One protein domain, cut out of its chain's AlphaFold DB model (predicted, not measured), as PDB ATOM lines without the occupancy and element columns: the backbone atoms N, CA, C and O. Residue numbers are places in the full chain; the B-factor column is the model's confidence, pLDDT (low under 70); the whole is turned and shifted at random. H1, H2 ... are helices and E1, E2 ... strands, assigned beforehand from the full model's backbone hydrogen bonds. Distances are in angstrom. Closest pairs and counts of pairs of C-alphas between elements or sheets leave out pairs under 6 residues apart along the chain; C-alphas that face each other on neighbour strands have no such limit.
ATOM      1  N   GLY A   8      44.106  18.745 -34.823       94.81
ATOM      2  CA  GLY A   8      43.050  17.847 -35.283       94.81
ATOM      3  C   GLY A   8      41.903  18.577 -35.978       94.81
ATOM      4  O   GLY A   8      41.991  19.755 -36.333       94.81
ATOM      5  N   PHE A   9      40.794  17.859 -36.171       95.38
ATOM      6  CA  PHE A   9      39.562  18.412 -36.736       95.38
ATOM      7  C   PHE A   9      38.342  17.992 -35.919       95.38
ATOM      8  O   PHE A   9      38.089  16.797 -35.754       95.38
ATOM      9  N   ALA A  10      37.530  18.966 -35.513       95.00
ATOM     10  CA  ALA A  10      36.179  18.716 -35.032       95.00
ATOM     11  C   ALA A  10      35.208  18.711 -36.219       95.00
ATOM     12  O   ALA A  10      35.221  19.622 -37.051       95.00
ATOM     13  N   LYS A  11      34.379  17.667 -36.312       93.38
ATOM     14  CA  LYS A  11      33.373  17.509 -37.369       93.38
ATOM     15  C   LYS A  11      32.001  17.909 -36.852       93.38
ATOM     16  O   LYS A  11      31.580  17.466 -35.789       93.38
ATOM     17  N   PHE A  12      31.286  18.685 -37.651       90.38
ATOM     18  CA  PHE A  12      29.907  19.057 -37.390       90.38
ATOM     19  C   PHE A  12      28.939  18.059 -38.049       90.38
ATOM     20  O   PHE A  12      29.216  17.589 -39.159       90.38
ATOM     21  N   PRO A  13      27.767  17.783 -37.440       87.44
ATOM     22  CA  PRO A  13      26.779  16.837 -37.977       87.44
ATOM     23  C   PRO A  13      26.291  17.159 -39.395       87.44
ATOM     24  O   PRO A  13      25.859  16.278 -40.134       87.44
ATOM     25  N   TRP A  14      26.364  18.428 -39.792       86.19
ATOM     26  CA  TRP A  14      25.934  18.906 -41.100       86.19
ATOM     27  C   TRP A  14      27.039  18.887 -42.162       86.19
ATOM     28  O   TRP A  14      26.843  19.514 -43.193       86.19
ATOM     29  N   GLY A  15      28.165  18.190 -41.953       89.06
ATOM     30  CA  GLY A  15      29.184  17.951 -42.993       89.06
ATOM     31  C   GLY A  15      30.256  19.036 -43.112       89.06
ATOM     32  O   GLY A  15      30.907  19.167 -44.142       89.06
ATOM     33  N   CYS A  16      30.433  19.842 -42.077       91.88
ATOM     34  CA  CYS A  16      31.495  20.835 -42.010       91.88
ATOM     35  C   CYS A  16      32.538  20.411 -40.970       91.88
ATOM     36  O   CYS A  16      32.253  19.574 -40.112       91.88
ATOM     37  N   LYS A  17      33.741  20.982 -41.009       94.31
ATOM     38  CA  LYS A  17      34.772  20.745 -39.991       94.31
ATOM     39  C   LYS A  17      35.575  22.002 -39.681       94.31
ATOM     40  O   LYS A  17      35.744  22.858 -40.546       94.31
ATOM     41  N   ILE A  18      36.092  22.077 -38.462       95.19
ATOM     42  CA  ILE A  18      36.974  23.145 -37.986       95.19
ATOM     43  C   ILE A  18      38.268  22.530 -37.461       95.19
ATOM     44  O   ILE A  18      38.246  21.448 -36.871       95.19
ATOM     45  N   ALA A  19      39.400  23.179 -37.727       96.25
ATOM     46  CA  ALA A  19      40.686  22.737 -37.202       96.25
ATOM     47  C   ALA A  19      40.798  23.126 -35.723       96.25
ATOM     48  O   ALA A  19      40.474  24.261 -35.369       96.25
ATOM     49  N   ILE A  20      41.266  22.209 -34.880       97.12
ATOM     50  CA  ILE A  20      41.371  22.392 -33.425       97.12
ATOM     51  C   ILE A  20      42.763  22.019 -32.923       97.12
ATOM     52  O   ILE A  20      43.448  21.215 -33.551       97.12
ATOM     53  N   ASP A  21      43.169  22.575 -31.788       96.00
ATOM     54  CA  ASP A  21      44.296  22.060 -31.010       96.00
ATOM     55  C   ASP A  21      43.805  20.862 -30.183       96.00
ATOM     56  O   ASP A  21      42.868  20.993 -29.404       96.00
ATOM     57  N   ASN A  22      44.406  19.685 -30.335       94.06
ATOM     58  CA  ASN A  22      43.968  18.458 -29.665       94.06
ATOM     59  C   ASN A  22      44.144  18.503 -28.139       94.06
ATOM     60  O   ASN A  22      43.453  17.779 -27.422       94.06
ATOM     61  N   ASN A  23      45.034  19.352 -27.621       93.12
ATOM     62  CA  ASN A  23      45.263  19.472 -26.182       93.12
ATOM     63  C   ASN A  23      44.195  20.331 -25.507       93.12
ATOM     64  O   ASN A  23      43.835  20.079 -24.360       93.12
ATOM     65  N   THR A  24      43.701  21.359 -26.197       94.50
ATOM     66  CA  THR A  24      42.757  22.333 -25.621       94.50
ATOM     67  C   THR A  24      41.353  22.240 -26.207       94.50
ATOM     68  O   THR A  24      40.405  22.765 -25.637       94.50
ATOM     69  N   HIS A  25      41.213  21.563 -27.344       95.56
ATOM     70  CA  HIS A  25      40.019  21.495 -28.187       95.56
ATOM     71  C   HIS A  25      39.566  22.846 -28.758       95.56
ATOM     72  O   HIS A  25      38.575  22.904 -29.491       95.56
ATOM     73  N   TRP A  26      40.317  23.925 -28.509       97.19
ATOM     74  CA  TRP A  26      40.034  25.228 -29.087       97.19
ATOM     75  C   TRP A  26      40.287  25.233 -30.595       97.19
ATOM     76  O   TRP A  26      41.261  24.631 -31.061       97.19
ATOM     77  N   PRO A  27      39.455  25.936 -31.383       96.69
ATOM     78  CA  PRO A  27      39.715  26.134 -32.799       96.69
ATOM     79  C   PRO A  27      41.053  26.817 -33.023       96.69
ATOM     80  O   PRO A  27      41.301  27.867 -32.451       96.69
ATOM     81  N   VAL A  28      41.899  26.318 -33.919       95.62
ATOM     82  CA  VAL A  28      43.128  27.051 -34.279       95.62
ATOM     83  C   VAL A  28      42.834  28.253 -35.182       95.62
ATOM     84  O   VAL A  28      43.603  29.212 -35.204       95.62
ATOM     85  N   THR A  29      41.701  28.223 -35.888       94.44
ATOM     86  CA  THR A  29      41.233  29.254 -36.824       94.44
ATOM     87  C   THR A  29      39.707  29.361 -36.799       94.44
ATOM     88  O   THR A  29      39.024  28.405 -36.438       94.44
ATOM     89  N   ALA A  30      39.177  30.511 -37.222       93.25
ATOM     90  CA  ALA A  30      37.748  30.728 -37.450       93.25
ATOM     91  C   ALA A  30      37.246  30.111 -38.771       93.25
ATOM     92  O   ALA A  30      36.045  30.063 -39.019       93.25
ATOM     93  N   ALA A  31      38.147  29.650 -39.643       92.88
ATOM     94  CA  ALA A  31      37.769  29.105 -40.941       92.88
ATOM     95  C   ALA A  31      37.062  27.746 -40.812       92.88
ATOM     96  O   ALA A  31      37.595  26.797 -40.226       92.88
ATOM     97  N   ILE A  32      35.893  27.632 -41.444       92.44
ATOM     98  CA  ILE A  32      35.165  26.373 -41.590       92.44
ATOM     99  C   ILE A  32      35.529  25.731 -42.929       92.44
ATOM    100  O   ILE A  32      35.485  26.356 -43.984       92.44
ATOM    101  N   THR A  33      35.876  24.447 -42.898       92.81
ATOM    102  CA  THR A  33      36.012  23.641 -44.113       92.81
ATOM    103  C   THR A  33      34.699  22.918 -44.385       92.81
ATOM    104  O   THR A  33      34.257  22.096 -43.580       92.81
ATOM    105  N   HIS A  34      34.094  23.198 -45.534       90.88
ATOM    106  CA  HIS A  34      32.837  22.592 -45.973       90.88
ATOM    107  C   HIS A  34      33.106  21.330 -46.791       90.88
ATOM    108  O   HIS A  34      33.859  21.373 -47.764       90.88
ATOM    109  N   GLU A  35      32.487  20.205 -46.434       88.12
ATOM    110  CA  GLU A  35      32.447  19.048 -47.331       88.12
ATOM    111  C   GLU A  35      31.388  19.253 -48.425       88.12
ATOM    112  O   GLU A  35      30.494  20.094 -48.313       88.12
ATOM    113  N   ARG A  36      31.454  18.450 -49.495       85.19
ATOM    114  CA  ARG A  36      30.541  18.549 -50.652       85.19
ATOM    115  C   ARG A  36      29.059  18.434 -50.270       85.19
ATOM    116  O   ARG A  36      28.200  18.927 -50.992       85.19
ATOM    117  N   THR A  37      28.764  17.765 -49.162       84.69
ATOM    118  CA  THR A  37      27.415  17.551 -48.628       84.69
ATOM    119  C   THR A  37      27.069  18.508 -47.483       84.69
ATOM    120  O   THR A  37      26.074  18.264 -46.792       84.69
ATOM    121  N   CYS A  38      27.858  19.574 -47.253       86.88
ATOM    122  CA  CYS A  38      27.626  20.446 -46.105       86.88
ATOM    123  C   CYS A  38      26.277  21.188 -46.203       86.88
ATOM    124  O   CYS A  38      25.884  21.682 -47.259       86.88
ATOM    125  N   ARG A  39      25.554  21.256 -45.076       85.62
ATOM    126  CA  ARG A  39      24.239  21.915 -44.926       85.62
ATOM    127  C   ARG A  39      24.243  23.065 -43.908       85.62
ATOM    128  O   ARG A  39      23.191  23.457 -43.402       85.62
ATOM    129  N   CYS A  40      25.417  23.626 -43.610       83.31
ATOM    130  CA  CYS A  40      25.594  24.667 -42.590       83.31
ATOM    131  C   CYS A  40      24.892  25.994 -42.906       83.31
ATOM    132  O   CYS A  40      24.632  26.765 -41.989       83.31
ATOM    133  N   SER A  41      24.548  26.258 -44.172       80.44
ATOM    134  CA  SER A  41      23.842  27.481 -44.580       80.44
ATOM    135  C   SER A  41      22.491  27.652 -43.878       80.44
ATOM    136  O   SER A  41      22.032  28.775 -43.701       80.44
ATOM    137  N   SER A  42      21.877  26.549 -43.438       79.38
ATOM    138  CA  SER A  42      20.638  26.545 -42.649       79.38
ATOM    139  C   SER A  42      20.839  26.810 -41.150       79.38
ATOM    140  O   SER A  42      19.874  27.090 -40.447       79.38
ATOM    141  N   VAL A  43      22.080  26.726 -40.661       75.38
ATOM    142  CA  VAL A  43      22.436  26.832 -39.236       75.38
ATOM    143  C   VAL A  43      22.848  28.264 -38.875       75.38
ATOM    144  O   VAL A  43      22.573  28.740 -37.774       75.38
ATOM    145  N   GLY A  44      23.455  28.991 -39.815       80.06
ATOM    146  CA  GLY A  44      23.834  30.391 -39.646       80.06
ATOM    147  C   GLY A  44      25.108  30.751 -40.401       80.06
ATOM    148  O   GLY A  44      25.584  29.993 -41.244       80.06
ATOM    149  N   SER A  45      25.664  31.923 -40.091       85.25
ATOM    150  CA  SER A  45      26.979  32.323 -40.596       85.25
ATOM    151  C   SER A  45      28.089  31.457 -39.993       85.25
ATOM    152  O   SER A  45      27.946  30.913 -38.898       85.25
ATOM    153  N   GLU A  46      29.234  31.371 -40.675       87.94
ATOM    154  CA  GLU A  46      30.419  30.683 -40.144       87.94
ATOM    155  C   GLU A  46      30.836  31.246 -38.783       87.94
ATOM    156  O   GLU A  46      31.126  30.484 -37.869       87.94
ATOM    157  N   HIS A  47      30.763  32.569 -38.609       88.88
ATOM    158  CA  HIS A  47      31.068  33.218 -37.331       88.88
ATOM    159  C   HIS A  47      30.161  32.727 -36.203       88.88
ATOM    160  O   HIS A  47      30.644  32.471 -35.103       88.88
ATOM    161  N   ARG A  48      28.863  32.546 -36.478       89.94
ATOM    162  CA  ARG A  48      27.932  31.970 -35.505       89.94
ATOM    163  C   ARG A  48      28.310  30.529 -35.174       89.94
ATOM    164  O   ARG A  48      28.351  30.179 -34.006       89.94
ATOM    165  N   ILE A  49      28.642  29.713 -36.173       91.50
ATOM    166  CA  ILE A  49      29.053  28.317 -35.947       91.50
ATOM    167  C   ILE A  49      30.302  28.249 -35.063       91.50
ATOM    168  O   ILE A  49      30.345  27.450 -34.131       91.50
ATOM    169  N   VAL A  50      31.306  29.087 -35.330       94.44
ATOM    170  CA  VAL A  50      32.533  29.138 -34.524       94.44
ATOM    171  C   VAL A  50      32.226  29.616 -33.109       94.44
ATOM    172  O   VAL A  50      32.682  28.993 -32.157       94.44
ATOM    173  N   ARG A  51      31.426  30.675 -32.952       95.00
ATOM    174  CA  ARG A  51      30.996  31.178 -31.639       95.00
ATOM    175  C   ARG A  51      30.314  30.086 -30.818       95.00
ATOM    176  O   ARG A  51      30.725  29.820 -29.693       95.00
ATOM    177  N   ASP A  52      29.312  29.433 -31.396       93.94
ATOM    178  CA  ASP A  52      28.566  28.359 -30.745       93.94
ATOM    179  C   ASP A  52      29.513  27.188 -30.400       93.94
ATOM    180  O   ASP A  52      29.402  26.567 -29.343       93.94
ATOM    181  N   PHE A  53      30.502  26.903 -31.254       95.69
ATOM    182  CA  PHE A  53      31.530  25.898 -30.985       95.69
ATOM    183  C   PHE A  53      32.431  26.266 -29.795       95.69
ATOM    184  O   PHE A  53      32.728  25.391 -28.986       95.69
ATOM    185  N   LEU A  54      32.828  27.535 -29.640       97.62
ATOM    186  CA  LEU A  54      33.636  27.974 -28.496       97.62
ATOM    187  C   LEU A  54      32.917  27.715 -27.164       97.62
ATOM    188  O   LEU A  54      33.503  27.142 -26.246       97.62
ATOM    189  N   PHE A  55      31.633  28.065 -27.070       97.25
ATOM    190  CA  PHE A  55      30.848  27.788 -25.865       97.25
ATOM    191  C   PHE A  55      30.725  26.283 -25.585       97.25
ATOM    192  O   PHE A  55      30.909  25.856 -24.445       97.25
ATOM    193  N   ASN A  56      30.522  25.470 -26.628       96.19
ATOM    194  CA  ASN A  56      30.478  24.016 -26.481       96.19
ATOM    195  C   ASN A  56      31.810  23.429 -25.993       96.19
ATOM    196  O   ASN A  56      31.797  22.525 -25.164       96.19
ATOM    197  N   VAL A  57      32.958  23.930 -26.461       97.12
ATOM    198  CA  VAL A  57      34.274  23.487 -25.965       97.12
ATOM    199  C   VAL A  57      34.451  23.862 -24.493       97.12
ATOM    200  O   VAL A  57      34.805  22.998 -23.690       97.12
ATOM    201  N   ALA A  58      34.144  25.109 -24.118       97.19
ATOM    202  CA  ALA A  58      34.145  25.552 -22.721       97.19
ATOM    203  C   ALA A  58      33.312  24.621 -21.823       97.19
ATOM    204  O   ALA A  58      33.770  24.192 -20.763       97.19
ATOM    205  N   TYR A  59      32.107  24.260 -22.254       96.44
ATOM    206  CA  TYR A  59      31.232  23.399 -21.468       96.44
ATOM    207  C   TYR A  59      31.691  21.933 -21.449       96.44
ATOM    208  O   TYR A  59      31.918  21.354 -20.384       96.44
ATOM    209  N   GLU A  60      31.852  21.314 -22.616       95.44
ATOM    210  CA  GLU A  60      32.093  19.874 -22.717       95.44
ATOM    211  C   GLU A  60      33.502  19.475 -22.272       95.44
ATOM    212  O   GLU A  60      33.673  18.443 -21.622       95.44
ATOM    213  N   TYR A  61      34.512  20.288 -22.591       95.81
ATOM    214  CA  TYR A  61      35.909  19.936 -22.336       95.81
ATOM    215  C   TYR A  61      36.419  20.424 -20.977       95.81
ATOM    216  O   TYR A  61      37.240  19.751 -20.344       95.81
ATOM    217  N   TYR A  62      35.922  21.572 -20.506       95.06
ATOM    218  CA  TYR A  62      36.390  22.198 -19.270       95.06
ATOM    219  C   TYR A  62      35.373  22.058 -18.135       95.06
ATOM    220  O   TYR A  62      35.672  21.405 -17.132       95.06
ATOM    221  N   TYR A  63      34.151  22.580 -18.295       94.38
ATOM    222  CA  TYR A  63      33.147  22.576 -17.221       94.38
ATOM    223  C   TYR A  63      32.772  21.167 -16.751       94.38
ATOM    224  O   TYR A  63      32.829  20.872 -15.559       94.38
ATOM    225  N   LYS A  64      32.416  20.265 -17.676       93.62
ATOM    226  CA  LYS A  64      32.011  18.890 -17.323       93.62
ATOM    227  C   LYS A  64      33.148  18.054 -16.747       93.62
ATOM    228  O   LYS A  64      32.888  17.059 -16.073       93.62
ATOM    229  N   LYS A  65      34.394  18.447 -17.009       92.69
ATOM    230  CA  LYS A  65      35.581  17.786 -16.472       92.69
ATOM    231  C   LYS A  65      35.865  18.228 -15.038       92.69
ATOM    232  O   LYS A  65      36.135  17.375 -14.197       92.69
ATOM    233  N   ASP A  66      35.799  19.532 -14.765       91.38
ATOM    234  CA  ASP A  66      35.969  20.089 -13.420       91.38
ATOM    235  C   ASP A  66      35.230  21.429 -13.262       91.38
ATOM    236  O   ASP A  66      35.781  22.512 -13.470       91.38
ATOM    237  N   SER A  67      33.971  21.362 -12.838       89.06
ATOM    238  CA  SER A  67      33.117  22.541 -12.655       89.06
ATOM    239  C   SER A  67      33.507  23.414 -11.459       89.06
ATOM    240  O   SER A  67      33.012  24.536 -11.340       89.06
ATOM    241  N   ARG A  68      34.387  22.931 -10.568       86.00
ATOM    242  CA  ARG A  68      34.909  23.732  -9.452       86.00
ATOM    243  C   ARG A  68      36.027  24.649  -9.924       86.00
ATOM    244  O   ARG A  68      36.064  25.805  -9.515       86.00
ATOM    245  N   LEU A  69      36.918  24.130 -10.767       89.12
ATOM    246  CA  LEU A  69      37.999  24.909 -11.363       89.12
ATOM    247  C   LEU A  69      37.476  25.844 -12.460       89.12
ATOM    248  O   LEU A  69      37.836  27.017 -12.498       89.12
ATOM    249  N   TYR A  70      36.603  25.337 -13.328       90.00
ATOM    250  CA  TYR A  70      36.075  26.067 -14.476       90.00
ATOM    251  C   TYR A  70      34.669  26.588 -14.199       90.00
ATOM    252  O   TYR A  70      33.707  26.181 -14.841       90.00
ATOM    253  N   HIS A  71      34.520  27.479 -13.223       89.19
ATOM    254  CA  HIS A  71      33.223  28.104 -12.963       89.19
ATOM    255  C   HIS A  71      32.799  29.036 -14.113       89.19
ATOM    256  O   HIS A  71      33.593  29.432 -14.964       89.19
ATOM    257  N   SER A  72      31.532  29.441 -14.120       88.75
ATOM    258  CA  SER A  72      30.901  30.145 -15.244       88.75
ATOM    259  C   SER A  72      31.608  31.424 -15.703       88.75
ATOM    260  O   SER A  72      31.778  31.623 -16.902       88.75
ATOM    261  N   PHE A  73      32.080  32.265 -14.778       90.94
ATOM    262  CA  PHE A  73      32.888  33.438 -15.141       90.94
ATOM    263  C   PHE A  73      34.225  33.077 -15.789       90.94
ATOM    264  O   PHE A  73      34.551  33.647 -16.821       90.94
ATOM    265  N   ALA A  74      34.956  32.102 -15.239       92.69
ATOM    266  CA  ALA A  74      36.222  31.659 -15.819       92.69
ATOM    267  C   ALA A  74      36.013  31.103 -17.237       92.69
ATOM    268  O   ALA A  74      36.804  31.373 -18.135       92.69
ATOM    269  N   LEU A  75      34.909  30.385 -17.471       94.75
ATOM    270  CA  LEU A  75      34.545  29.926 -18.813       94.75
ATOM    271  C   LEU A  75      34.268  31.085 -19.773       94.75
ATOM    272  O   LEU A  75      34.726  31.030 -20.910       94.75
ATOM    273  N   ASN A  76      33.552  32.126 -19.334       95.25
ATOM    274  CA  ASN A  76      33.331  33.316 -20.161       95.25
ATOM    275  C   ASN A  76      34.652  33.996 -20.519       95.25
ATOM    276  O   ASN A  76      34.872  34.280 -21.689       95.25
ATOM    277  N   GLU A  77      35.556  34.182 -19.557       95.56
ATOM    278  CA  GLU A  77      36.876  34.778 -19.809       95.56
ATOM    279  C   GLU A  77      37.695  33.949 -20.809       95.56
ATOM    280  O   GLU A  77      38.331  34.502 -21.709       95.56
ATOM    281  N   MET A  78      37.646  32.617 -20.703       96.94
ATOM    282  CA  MET A  78      38.295  31.718 -21.661       96.94
ATOM    283  C   MET A  78      37.684  31.851 -23.062       96.94
ATOM    284  O   MET A  78      38.418  31.999 -24.039       96.94
ATOM    285  N   VAL A  79      36.352  31.848 -23.174       97.75
ATOM    286  CA  VAL A  79      35.661  32.010 -24.463       97.75
ATOM    287  C   VAL A  79      35.925  33.390 -25.066       97.75
ATOM    288  O   VAL A  79      36.173  33.482 -26.264       97.75
ATOM    289  N   GLU A  80      35.930  34.454 -24.264       97.38
ATOM    290  CA  GLU A  80      36.255  35.817 -24.698       97.38
ATOM    291  C   GLU A  80      37.686  35.924 -25.223       97.38
ATOM    292  O   GLU A  80      37.912  36.514 -26.285       97.38
ATOM    293  N   ALA A  81      38.654  35.328 -24.522       97.38
ATOM    294  CA  ALA A  81      40.044  35.305 -24.958       97.38
ATOM    295  C   ALA A  81      40.200  34.581 -26.306       97.38
ATOM    296  O   ALA A  81      40.847  35.106 -27.219       97.38
ATOM    297  N   GLU A  82      39.562  33.420 -26.464       97.69
ATOM    298  CA  GLU A  82      39.619  32.644 -27.705       97.69
ATOM    299  C   GLU A  82      38.858  33.318 -28.852       97.69
ATOM    300  O   GLU A  82      39.369  33.407 -29.970       97.69
ATOM    301  N   ALA A  83      37.681  33.885 -28.589       97.12
ATOM    302  CA  ALA A  83      36.919  34.641 -29.575       97.12
ATOM    303  C   ALA A  83      37.705  35.862 -30.068       97.12
ATOM    304  O   ALA A  83      37.811  36.084 -31.277       97.12
ATOM    305  N   LYS A  84      38.349  36.596 -29.152       97.12
ATOM    306  CA  LYS A  84      39.232  37.719 -29.486       97.12
ATOM    307  C   LYS A  84      40.418  37.272 -30.338       97.12
ATOM    308  O   LYS A  84      40.734  37.941 -31.321       97.12
ATOM    309  N   ARG A  85      41.058  36.148 -29.999       97.06
ATOM    310  CA  ARG A  85      42.170  35.579 -30.781       97.06
ATOM    311  C   ARG A  85      41.744  35.223 -32.208       97.06
ATOM    312  O   ARG A  85      42.534  35.380 -33.135       97.06
ATOM    313  N   LEU A  86      40.508  34.758 -32.379       95.88
ATOM    314  CA  LEU A  86      39.944  34.326 -33.658       95.88
ATOM    315  C   LEU A  86      39.230  35.443 -34.440       95.88
ATOM    316  O   LEU A  86      38.823  35.210 -35.576       95.88
ATOM    317  N   GLY A  87      39.069  36.638 -33.861       95.69
ATOM    318  CA  GLY A  87      38.321  37.740 -34.476       95.69
ATOM    319  C   GLY A  87      36.806  37.505 -34.540       95.69
ATOM    320  O   GLY A  87      36.134  38.049 -35.414       95.69
ATOM    321  N   ILE A  88      36.264  36.686 -33.636       95.44
ATOM    322  CA  ILE A  88      34.840  36.353 -33.556       95.44
ATOM    323  C   ILE A  88      34.149  37.267 -32.543       95.44
ATOM    324  O   ILE A  88      34.578  37.379 -31.398       95.44
ATOM    325  N   SER A  89      33.050  37.903 -32.956       93.69
ATOM    326  CA  SER A  89      32.158  38.603 -32.028       93.69
ATOM    327  C   SER A  89      31.326  37.592 -31.244       93.69
ATOM    328  O   SER A  89      30.728  36.686 -31.828       93.69
ATOM    329  N   LEU A  90      31.249  37.770 -29.926       93.12
ATOM    330  CA  LEU A  90      30.328  37.014 -29.076       93.12
ATOM    331  C   LEU A  90      28.921  37.625 -29.034       93.12
ATOM    332  O   LEU A  90      28.014  36.989 -28.518       93.12
ATOM    333  N   ASP A  91      28.729  38.837 -29.565       89.12
ATOM    334  CA  ASP A  91      27.453  39.575 -29.556       89.12
ATOM    335  C   ASP A  91      26.824  39.717 -28.153       89.12
ATOM    336  O   ASP A  91      25.605  39.771 -28.000       89.12
ATOM    337  N   GLY A  92      27.664  39.769 -27.113       89.56
ATOM    338  CA  GLY A  92      27.233  39.848 -25.714       89.56
ATOM    339  C   GLY A  92      26.711  38.535 -25.127       89.56
ATOM    340  O   GLY A  92      26.219  38.550 -24.002       89.56
ATOM    341  N   CYS A  93      26.813  37.422 -25.861       92.75
ATOM    342  CA  CYS A  93      26.467  36.105 -25.346       92.75
ATOM    343  C   CYS A  93      27.445  35.632 -24.265       92.75
ATOM    344  O   CYS A  93      28.647  35.895 -24.328       92.75
ATOM    345  N   LEU A  94      26.917  34.852 -23.327       93.88
ATOM    346  CA  LEU A  94      27.615  34.254 -22.197       93.88
ATOM    347  C   LEU A  94      27.395  32.735 -22.194       93.88
ATOM    348  O   LEU A  94      26.476  32.215 -22.828       93.88
ATOM    349  N   ILE A  95      28.220  32.002 -21.447       93.44
ATOM    350  CA  ILE A  95      28.207  30.533 -21.408       93.44
ATOM    351  C   ILE A  95      26.835  29.970 -21.023       93.44
ATOM    352  O   ILE A  95      26.422  28.950 -21.565       93.44
ATOM    353  N   TRP A  96      26.087  30.654 -20.153       92.88
ATOM    354  CA  TRP A  96      24.752  30.226 -19.725       92.88
ATOM    355  C   TRP A  96      23.632  30.532 -20.724       92.88
ATOM    356  O   TRP A  96      22.544  29.982 -20.569       92.88
ATOM    357  N   ASP A  97      23.882  31.332 -21.765       92.69
ATOM    358  CA  ASP A  97      22.940  31.472 -22.885       92.69
ATOM    359  C   ASP A  97      22.916  30.199 -23.754       92.69
ATOM    360  O   ASP A  97      21.912  29.904 -24.401       92.69
ATOM    361  N   TYR A  98      24.013  29.430 -23.740       92.38
ATOM    362  CA  TYR A  98      24.167  28.158 -24.459       92.38
ATOM    363  C   TYR A  98      24.005  26.942 -23.543       92.38
ATOM    364  O   TYR A  98      23.423  25.935 -23.941       92.38
ATOM    365  N   HIS A  99      24.500  27.045 -22.311       93.50
ATOM    366  CA  HIS A  99      24.520  25.972 -21.322       93.50
ATOM    367  C   HIS A  99      23.965  26.482 -19.983       93.50
ATOM    368  O   HIS A  99      24.740  26.870 -19.104       93.50
ATOM    369  N   PRO A 100      22.629  26.482 -19.796       90.50
ATOM    370  CA  PRO A 100      21.978  27.013 -18.594       90.50
ATOM    371  C   PRO A 100      22.454  26.388 -17.274       90.50
ATOM    372  O   PRO A 100      22.368  27.028 -16.230       90.50
ATOM    373  N   ASP A 101      23.013  25.176 -17.314       86.94
ATOM    374  CA  ASP A 101      23.629  24.504 -16.159       86.94
ATOM    375  C   ASP A 101      24.787  25.310 -15.548       86.94
ATOM    376  O   ASP A 101      25.094  25.178 -14.364       86.94
ATOM    377  N   CYS A 102      25.428  26.162 -16.349       86.44
ATOM    378  CA  CYS A 102      26.495  27.048 -15.909       86.44
ATOM    379  C   CYS A 102      25.975  28.357 -15.301       86.44
ATOM    380  O   CYS A 102      26.778  29.249 -15.032       86.44
ATOM    381  N   LEU A 103      24.667  28.537 -15.102       86.38
ATOM    382  CA  LEU A 103      24.155  29.765 -14.500       86.38
ATOM    383  C   LEU A 103      24.741  29.931 -13.081       86.38
ATOM    384  O   LEU A 103      24.571  29.045 -12.239       86.38
TER     385      LEU A 103
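AT A GLANCE: This is residues 8 to 103 of the 111 residues of an uncharacterized protein of fungal sp. No.14919 (UniProt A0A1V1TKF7). A small antiparallel sheet, E1-E2-E3, has H1 slanting over one face; H2 folds back beside H1, and short H3 packs on both helices, away from the sheet. The 96 printed residues, class mixed, hold E1, E2, E3, H1, H2, H3 in that order; compact, radius of gyration of the C-alphas 13.1 A, spans 42 by 27 by 23 A.

IN THESE COORDINATES: E1, residues 8 to 11, starts at C-alpha (43.050, 17.847, -35.283). E2 is 16 to 21; E3, 27 to 34, bends by 82 degrees at 30. H1 is 46 to 63, 24.5 A; H2 72 to 86, 20.9 A; H3, 95 to 98, ends at C-alpha (24.167, 28.158, -24.459).

HOW THE PARTS SIT: The strands form a meander, each the antiparallel neighbour of the one before; N 10 and O 18 are 2.9 A apart, N 17 and O 33 2.8 A. H1 is on the sheet, height 8.9 A: two layers. H1 and H2, a helical hairpin, touch at C-alphas 58 and 75, their closest, 5.9 A. H3 touches H1 at C-alphas 95 and 55, their closest, 5.9 A. Every O i to N i+4 pair in H1 and H2 is within hydrogen-bond range; H3 is too short for one.

THE WHOLE: The printed part has no cut; link E3 to H1 is long. No printed residue is under 70 in pLDDT.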